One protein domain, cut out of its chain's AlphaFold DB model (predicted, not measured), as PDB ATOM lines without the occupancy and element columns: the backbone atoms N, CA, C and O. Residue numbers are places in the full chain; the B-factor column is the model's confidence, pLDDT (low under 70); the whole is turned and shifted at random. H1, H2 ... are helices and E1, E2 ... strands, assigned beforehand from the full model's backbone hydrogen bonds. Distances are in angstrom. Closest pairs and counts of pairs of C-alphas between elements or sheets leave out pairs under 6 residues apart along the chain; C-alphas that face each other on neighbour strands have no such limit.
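What this domain is: This is residues 37 to 101 of the 102 residues of an uncharacterized protein of Verrucomicrobia bacterium (UniProt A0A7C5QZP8). An antiparallel hairpin, E1 and E2, forms the middle; the longest helix, H4, packs mainly on E2, while short H1 packs on E1. The 65 printed residues include four named helices and two strands, in the order H1 E1 E2 H2 H3 H4. The class is mixed, and the whole is compact, radius of gyration of the C-alphas 10.8 A, spanning 27 by 26 by 17 A.

How they stand to each other: H1, residues 42 to 45, comes closest to E1, residues 59 to 64, at the C-alphas of Thr 45 and Ile 61, 5.1 A apart. E1 and E2, residues 67 to 72, form a hairpin; N 62 and O 69, 2.8 A apart, are within hydrogen-bond range. H2, residues 73 to 77, and H3, residues 83 to 86, are apart. The closest C-alphas of E2 and H4, residues 89 to 100, are Tyr 69 and Arg 92, 4.9 A. H3 and H4 only just touch, only at the corner: 3 C-alpha pairs within 8 A, closest Asn 84 and Arg 92, 6.4 A. In H2 and H4 every O i to N i+4 pair is within hydrogen-bond range; H1 and H3 are too short for one.

Where its parts are: H1 begins at C-alpha 42 (-1.187, 23.445, -11.205). E1 measures 16.1 A, E2 16.7 A and H4 16.5 A, ending at C-alpha 100 (1.599, 10.785, -10.565).

The domain as a whole: The printed part has no cut. H1 to E1 is a long link. Residues 37 to 38 and 79 to 81 have pLDDT under 70.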
ATOM      1  N   ALA A  37       6.916  29.459  -5.565       63.91
ATOM      2  CA  ALA A  37       5.470  29.473  -5.763       63.91
ATOM      3  C   ALA A  37       4.996  29.896  -7.177       63.91
ATOM      4  O   ALA A  37       4.009  29.360  -7.664       63.91
ATOM      5  N   SER A  38       5.680  30.811  -7.871       67.38
ATOM      6  CA  SER A  38       5.319  31.235  -9.237       67.38
ATOM      7  C   SER A  38       5.690  30.217 -10.320       67.38
ATOM      8  O   SER A  38       5.270  30.370 -11.462       67.38
ATOM      9  N   MET A  39       6.467  29.184  -9.983       75.12
ATOM     10  CA  MET A  39       6.858  28.101 -10.897       75.12
ATOM     11  C   MET A  39       5.963  26.865 -10.760       75.12
ATOM     12  O   MET A  39       6.221  25.843 -11.398       75.12
ATOM     13  N   VAL A  40       4.952  26.925  -9.890       83.31
ATOM     14  CA  VAL A  40       4.049  25.810  -9.611       83.31
ATOM     15  C   VAL A  40       3.197  25.538 -10.839       83.31
ATOM     16  O   VAL A  40       2.508  26.410 -11.361       83.31
ATOM     17  N   ASN A  41       3.244  24.295 -11.297       85.94
ATOM     18  CA  ASN A  41       2.434  23.807 -12.388       85.94
ATOM     19  C   ASN A  41       1.184  23.141 -11.811       85.94
ATOM     20  O   ASN A  41       1.218  21.985 -11.375       85.94
ATOM     21  N   GLU A  42       0.087  23.893 -11.775       83.62
ATOM     22  CA  GLU A  42      -1.187  23.445 -11.205       83.62
ATOM     23  C   GLU A  42      -1.754  22.222 -11.945       83.62
ATOM     24  O   GLU A  42      -2.287  21.319 -11.303       83.62
ATOM     25  N   GLU A  43      -1.564  22.130 -13.267       84.38
ATOM     26  CA  GLU A  43      -2.042  20.995 -14.070       84.38
ATOM     27  C   GLU A  43      -1.374  19.684 -13.641       84.38
ATOM     28  O   GLU A  43      -2.036  18.661 -13.460       84.38
ATOM     29  N   TRP A  44      -0.056  19.703 -13.451       84.12
ATOM     30  CA  TRP A  44       0.687  18.526 -13.004       84.12
ATOM     31  C   TRP A  44       0.496  18.252 -11.519       84.12
ATOM     32  O   TRP A  44       0.371  17.096 -11.124       84.12
ATOM     33  N   THR A  45       0.403  19.299 -10.703       85.31
ATOM     34  CA  THR A  45       0.109  19.166  -9.272       85.31
ATOM     35  C   THR A  45      -1.248  18.492  -9.048       85.31
ATOM     36  O   THR A  45      -1.369  17.650  -8.161       85.31
ATOM     37  N   GLY A  46      -2.240  18.763  -9.901       82.94
ATOM     38  CA  GLY A  46      -3.532  18.071  -9.891       82.94
ATOM     39  C   GLY A  46      -3.471  16.589 -10.288       82.94
ATOM     40  O   GLY A  46      -4.369  15.833  -9.929       82.94
ATOM     41  N   LYS A  47      -2.414  16.149 -10.986       85.69
ATOM     42  CA  LYS A  47      -2.182  14.733 -11.337       85.69
ATOM     43  C   LYS A  47      -1.512  13.945 -10.210       85.69
ATOM     44  O   LYS A  47      -1.358  12.733 -10.336       85.69
ATOM     45  N   ILE A  48      -1.089  14.604  -9.128       85.75
ATOM     46  CA  ILE A  48      -0.502  13.920  -7.976       85.75
ATOM     47  C   ILE A  48      -1.583  13.075  -7.304       85.75
ATOM     48  O   ILE A  48      -2.665  13.557  -6.970       85.75
ATOM     49  N   VAL A  49      -1.262  11.810  -7.063       83.88
ATOM     50  CA  VAL A  49      -2.153  10.861  -6.403       83.88
ATOM     51  C   VAL A  49      -2.463  11.356  -4.990       83.88
ATOM     52  O   VAL A  49      -1.557  11.584  -4.187       83.88
ATOM     53  N   ALA A  50      -3.749  11.470  -4.648       78.00
ATOM     54  CA  ALA A  50      -4.188  11.955  -3.336       78.00
ATOM     55  C   ALA A  50      -3.641  11.115  -2.165       78.00
ATOM     56  O   ALA A  50      -3.386  11.648  -1.094       78.00
ATOM     57  N   ALA A  51      -3.384   9.819  -2.375       77.25
ATOM     58  CA  ALA A  51      -2.757   8.947  -1.376       77.25
ATOM     59  C   ALA A  51      -1.274   9.275  -1.100       77.25
ATOM     60  O   ALA A  51      -0.732   8.854  -0.081       77.25
ATOM     61  N   LYS A  52      -0.602   9.994  -2.009       79.12
ATOM     62  CA  LYS A  52       0.789  10.456  -1.867       79.12
ATOM     63  C   LYS A  52       0.877  11.903  -1.372       79.12
ATOM     64  O   LYS A  52       1.961  12.340  -0.992       79.12
ATOM     65  N   GLN A  53      -0.236  12.638  -1.393       82.25
ATOM     66  CA  GLN A  53      -0.351  13.977  -0.823       82.25
ATOM     67  C   GLN A  53      -0.329  13.880   0.704       82.25
ATOM     68  O   GLN A  53      -1.126  13.164   1.306       82.25
ATOM     69  N   ASP A  54       0.585  14.616   1.330       80.88
ATOM     70  CA  ASP A  54       0.586  14.775   2.778       80.88
ATOM     71  C   ASP A  54      -0.389  15.898   3.166       80.88
ATOM     72  O   ASP A  54      -0.422  16.950   2.526       80.88
ATOM     73  N   ALA A  55      -1.195  15.681   4.209       77.75
ATOM     74  CA  ALA A  55      -2.196  16.654   4.652       77.75
ATOM     75  C   ALA A  55      -1.575  17.911   5.286       77.75
ATOM     76  O   ALA A  55      -2.201  18.970   5.299       77.75
ATOM     77  N   THR A  56      -0.359  17.794   5.826       81.31
ATOM     78  CA  THR A  56       0.363  18.900   6.466       81.31
ATOM     79  C   THR A  56       1.344  19.576   5.520       81.31
ATOM     80  O   THR A  56       1.569  20.779   5.639       81.31
ATOM     81  N   ASP A  57       1.896  18.829   4.561       83.31
ATOM     82  CA  ASP A  57       2.911  19.332   3.639       83.31
ATOM     83  C   ASP A  57       2.724  18.780   2.214       83.31
ATOM     84  O   ASP A  57       3.447  17.867   1.790       83.31
ATOM     85  N   PRO A  58       1.735  19.307   1.466       87.75
ATOM     86  CA  PRO A  58       1.361  18.770   0.169       87.75
ATOM     87  C   PRO A  58       2.498  18.887  -0.847       87.75
ATOM     88  O   PRO A  58       3.284  19.843  -0.843       87.75
ATOM     89  N   TRP A  59       2.554  17.920  -1.761       88.12
ATOM     90  CA  TRP A  59       3.482  17.964  -2.884       88.12
ATOM     91  C   TRP A  59       2.979  18.936  -3.945       88.12
ATOM     92  O   TRP A  59       1.787  18.982  -4.254       88.12
ATOM     93  N   GLN A  60       3.911  19.681  -4.529       87.69
ATOM     94  CA  GLN A  60       3.684  20.556  -5.667       87.69
ATOM     95  C   GLN A  60       4.712  20.258  -6.748       87.69
ATOM     96  O   GLN A  60       5.902  20.089  -6.469       87.69
ATOM     97  N   ILE A  61       4.248  20.182  -7.991       89.56
ATOM     98  CA  ILE A  61       5.133  20.043  -9.142       89.56
ATOM     99  C   ILE A  61       5.435  21.436  -9.662       89.56
ATOM    100  O   ILE A  61       4.527  22.200  -9.981       89.56
ATOM    101  N   LEU A  62       6.718  21.759  -9.750       87.25
ATOM    102  CA  LEU A  62       7.218  22.988 -10.338       87.25
ATOM    103  C   LEU A  62       7.824  22.690 -11.698       87.25
ATOM    104  O   LEU A  62       8.304  21.588 -11.959       87.25
ATOM    105  N   THR A  63       7.799  23.684 -12.574       85.62
ATOM    106  CA  THR A  63       8.440  23.622 -13.886       85.62
ATOM    107  C   THR A  63       9.475  24.733 -13.991       85.62
ATOM    108  O   THR A  63       9.156  25.904 -13.800       85.62
ATOM    109  N   ASP A  64      10.721  24.362 -14.268       83.44
ATOM    110  CA  ASP A  64      11.823  25.284 -14.545       83.44
ATOM    111  C   ASP A  64      12.438  25.018 -15.926       83.44
ATOM    112  O   ASP A  64      11.979  24.149 -16.666       83.44
ATOM    113  N   GLU A  65      13.504  25.741 -16.267       82.38
ATOM    114  CA  GLU A  65      14.220  25.582 -17.541       82.38
ATOM    115  C   GLU A  65      14.788  24.167 -17.743       82.38
ATOM    116  O   GLU A  65      14.913  23.703 -18.874       82.38
ATOM    117  N   ARG A  66      15.092  23.447 -16.656       80.81
ATOM    118  CA  ARG A  66      15.557  22.049 -16.672       80.81
ATOM    119  C   ARG A  66      14.416  21.024 -16.720       80.81
ATOM    120  O   ARG A  66      14.688  19.826 -16.720       80.81
ATOM    121  N   GLY A  67      13.155  21.456 -16.702       83.50
ATOM    122  CA  GLY A  67      11.975  20.590 -16.733       83.50
ATOM    123  C   GLY A  67      11.183  20.557 -15.425       83.50
ATOM    124  O   GLY A  67      11.256  21.465 -14.598       83.50
ATOM    125  N   GLN A  68      10.370  19.513 -15.251       88.44
ATOM    126  CA  GLN A  68       9.476  19.377 -14.099       88.44
ATOM    127  C   GLN A  68      10.182  18.707 -12.919       88.44
ATOM    128  O   GLN A  68      10.947  17.760 -13.094       88.44
ATOM    129  N   TYR A  69       9.892  19.167 -11.709       88.56
ATOM    130  CA  TYR A  69      10.348  18.533 -10.476       88.56
ATOM    131  C   TYR A  69       9.297  18.678  -9.382       88.56
ATOM    132  O   TYR A  69       8.539  19.645  -9.352       88.56
ATOM    133  N   ALA A  70       9.253  17.712  -8.470       88.75
ATOM    134  CA  ALA A  70       8.361  17.768  -7.324       88.75
ATOM    135  C   ALA A  70       9.086  18.317  -6.091       88.75
ATOM    136  O   ALA A  70      10.203  17.909  -5.762       88.75
ATOM    137  N   THR A  71       8.419  19.216  -5.382       87.38
ATOM    138  CA  THR A  71       8.853  19.750  -4.091       87.38
ATOM    139  C   THR A  71       7.674  19.787  -3.128       87.38
ATOM    140  O   THR A  71       6.524  19.565  -3.509       87.38
ATOM    141  N   ARG A  72       7.961  20.047  -1.860       87.38
ATOM    142  CA  ARG A  72       6.940  20.197  -0.834       87.38
ATOM    143  C   ARG A  72       6.575  21.657  -0.634       87.38
ATOM    144  O   ARG A  72       7.440  22.532  -0.701       87.38
ATOM    145  N   LYS A  73       5.304  21.912  -0.339       84.00
ATOM    146  CA  LYS A  73       4.773  23.265  -0.152       84.00
ATOM    147  C   LYS A  73       5.529  24.052   0.928       84.00
ATOM    148  O   LYS A  73       5.883  25.203   0.693       84.00
ATOM    149  N   SER A  74       5.900  23.420   2.040       81.62
ATOM    150  CA  SER A  74       6.688  24.042   3.114       81.62
ATOM    151  C   SER A  74       8.023  24.633   2.641       81.62
ATOM    152  O   SER A  74       8.466  25.664   3.155       81.62
ATOM    153  N   ARG A  75       8.670  24.025   1.640       77.75
ATOM    154  CA  ARG A  75       9.931  24.524   1.065       77.75
ATOM    155  C   ARG A  75       9.718  25.753   0.187       77.75
ATOM    156  O   ARG A  75      10.580  26.624   0.152       77.75
ATOM    157  N   LEU A  76       8.560  25.841  -0.467       76.75
ATOM    158  CA  LEU A  76       8.160  27.014  -1.244       76.75
ATOM    159  C   LEU A  76       7.882  28.207  -0.334       76.75
ATOM    160  O   LEU A  76       8.386  29.297  -0.590       76.75
ATOM    161  N   ASP A  77       7.124  27.983   0.741       70.25
ATOM    162  CA  ASP A  77       6.715  29.031   1.683       70.25
ATOM    163  C   ASP A  77       7.883  29.537   2.548       70.25
ATOM    164  O   ASP A  77       7.942  30.715   2.893       70.25
ATOM    165  N   SER A  78       8.846  28.670   2.877       71.00
ATOM    166  CA  SER A  78      10.032  29.046   3.662       71.00
ATOM    167  C   SER A  78      11.120  29.761   2.853       71.00
ATOM    168  O   SER A  78      12.096  30.232   3.439       71.00
ATOM    169  N   GLY A  79      10.987  29.835   1.522       65.94
ATOM    170  CA  GLY A  79      12.010  30.407   0.641       65.94
ATOM    171  C   GLY A  79      13.337  29.640   0.667       65.94
ATOM    172  O   GLY A  79      14.375  30.187   0.293       65.94
ATOM    173  N   MET A  80      13.332  28.388   1.138       66.81
ATOM    174  CA  MET A  80      14.525  27.552   1.173       66.81
ATOM    175  C   MET A  80      14.837  26.989  -0.213       66.81
ATOM    176  O   MET A  80      13.946  26.610  -0.974       66.81
ATOM    177  N   ALA A  81      16.130  26.877  -0.520       68.00
ATOM    178  CA  ALA A  81      16.575  26.203  -1.729       68.00
ATOM    179  C   ALA A  81      16.086  24.746  -1.729       68.00
ATOM    180  O   ALA A  81      16.313  23.986  -0.781       68.00
ATOM    181  N   ASP A  82      15.404  24.359  -2.803       74.12
ATOM    182  CA  ASP A  82      14.925  22.997  -2.964       74.12
ATOM    183  C   ASP A  82      16.033  22.110  -3.562       74.12
ATOM    184  O   ASP A  82      16.527  22.404  -4.653       74.12
ATOM    185  N   PRO A  83      16.449  21.025  -2.886       77.75
ATOM    186  CA  PRO A  83      17.499  20.146  -3.390       77.75
ATOM    187  C   PRO A  83      17.079  19.411  -4.670       77.75
ATOM    188  O   PRO A  83      17.931  19.152  -5.520       77.75
ATOM    189  N   ASN A  84      15.780  19.150  -4.872       78.62
ATOM    190  CA  ASN A  84      15.282  18.500  -6.089       78.62
ATOM    191  C   ASN A  84      15.354  19.443  -7.299       78.62
ATOM    192  O   ASN A  84      15.420  18.986  -8.444       78.62
ATOM    193  N   ARG A  85      15.438  20.763  -7.078       78.00
ATOM    194  CA  ARG A  85      15.739  21.719  -8.148       78.00
ATOM    195  C   ARG A  85      17.123  21.464  -8.756       78.00
ATOM    196  O   ARG A  85      17.271  21.562  -9.973       78.00
ATOM    197  N   CYS A  86      18.111  21.133  -7.924       78.31
ATOM    198  CA  CYS A  86      19.493  20.894  -8.344       78.31
ATOM    199  C   CYS A  86      19.785  19.429  -8.695       78.31
ATOM    200  O   CYS A  86      20.785  19.185  -9.365       78.31
ATOM    201  N   ALA A  87      18.916  18.491  -8.316       83.88
ATOM    202  CA  ALA A  87      19.062  17.068  -8.614       83.88
ATOM    203  C   ALA A  87      19.190  16.758 -10.120       83.88
ATOM    204  O   ALA A  87      18.849  17.573 -10.989       83.88
ATOM    205  N   ASP A  88      19.685  15.559 -10.420       88.44
ATOM    206  CA  ASP A  88      19.739  15.019 -11.775       88.44
ATOM    207  C   ASP A  88      18.347  14.897 -12.389       88.44
ATOM    208  O   ASP A  88      17.360  14.614 -11.706       88.44
ATOM    209  N   GLN A  89      18.271  15.083 -13.707       85.12
ATOM    210  CA  GLN A  89      17.000  15.089 -14.429       85.12
ATOM    211  C   GLN A  89      16.234  13.773 -14.247       85.12
ATOM    212  O   GLN A  89      15.049  13.803 -13.928       85.12
ATOM    213  N   SER A  90      16.933  12.635 -14.278       87.19
ATOM    214  CA  SER A  90      16.325  11.323 -14.035       87.19
ATOM    215  C   SER A  90      15.700  11.199 -12.643       87.19
ATOM    216  O   SER A  90      14.613  10.647 -12.516       87.19
ATOM    217  N   ALA A  91      16.336  11.748 -11.602       87.38
ATOM    218  CA  ALA A  91      15.791  11.715 -10.243       87.38
ATOM    219  C   ALA A  91      14.540  12.600 -10.109       87.38
ATOM    220  O   ALA A  91      13.590  12.250  -9.405       87.38
ATOM    221  N   ARG A  92      14.514  13.736 -10.816       88.50
ATOM    222  CA  ARG A  92      13.352  14.637 -10.867       88.50
ATOM    223  C   ARG A  92      12.160  13.958 -11.526       88.50
ATOM    224  O   ARG A  92      11.068  13.950 -10.961       88.50
ATOM    225  N   GLU A  93      12.387  13.368 -12.694       88.81
ATOM    226  CA  GLU A  93      11.368  12.661 -13.467       88.81
ATOM    227  C   GLU A  93      10.855  11.428 -12.722       88.81
ATOM    228  O   GLU A  93       9.650  11.188 -12.698       88.81
ATOM    229  N   GLU A  94      11.741  10.677 -12.063       89.62
ATOM    230  CA  GLU A  94      11.354   9.523 -11.253       89.62
ATOM    231  C   GLU A  94      10.429   9.938 -10.108       89.62
ATOM    232  O   GLU A  94       9.371   9.335  -9.933       89.62
ATOM    233  N   LEU A  95      10.766  11.001  -9.372       88.44
ATOM    234  CA  LEU A  95       9.938  11.483  -8.269       88.44
ATOM    235  C   LEU A  95       8.569  11.973  -8.761       88.44
ATOM    236  O   LEU A  95       7.538  11.613  -8.192       88.44
ATOM    237  N   VAL A  96       8.537  12.746  -9.850       88.94
ATOM    238  CA  VAL A  96       7.282  13.190 -10.478       88.94
ATOM    239  C   VAL A  96       6.450  11.986 -10.925       88.94
ATOM    240  O   VAL A  96       5.245  11.933 -10.668       88.94
ATOM    241  N   ARG A  97       7.080  10.981 -11.535       89.06
ATOM    242  CA  ARG A  97       6.415   9.748 -11.963       89.06
ATOM    243  C   ARG A  97       5.872   8.952 -10.782       89.06
ATOM    244  O   ARG A  97       4.744   8.484 -10.867       89.06
ATOM    245  N   GLN A  98       6.615   8.821  -9.685       88.88
ATOM    246  CA  GLN A  98       6.161   8.132  -8.469       88.88
ATOM    247  C   GLN A  98       4.968   8.828  -7.802       88.88
ATOM    248  O   GLN A  98       4.149   8.171  -7.164       88.88
ATOM    249  N   LEU A  99       4.879  10.153  -7.927       86.94
ATOM    250  CA  LEU A  99       3.782  10.945  -7.373       86.94
ATOM    251  C   LEU A  99       2.534  10.948  -8.263       86.94
ATOM    252  O   LEU A  99       1.435  11.130  -7.748       86.94
ATOM    253  N   THR A 100       2.694  10.759  -9.574       86.44
ATOM    254  CA  THR A 100       1.599  10.785 -10.565       86.44
ATOM    255  C   THR A 100       1.127   9.393 -10.993       86.44
ATOM    256  O   THR A 100       0.008   9.245 -11.474       86.44
ATOM    257  N   THR A 101       1.952   8.360 -10.808       83.31
ATOM    258  CA  THR A 101       1.580   6.954 -11.021       83.31
ATOM    259  C   THR A 101       0.818   6.451  -9.799       83.31
ATOM    260  O   THR A 101       1.350   6.484  -8.689       83.31
TER     261      THR A 101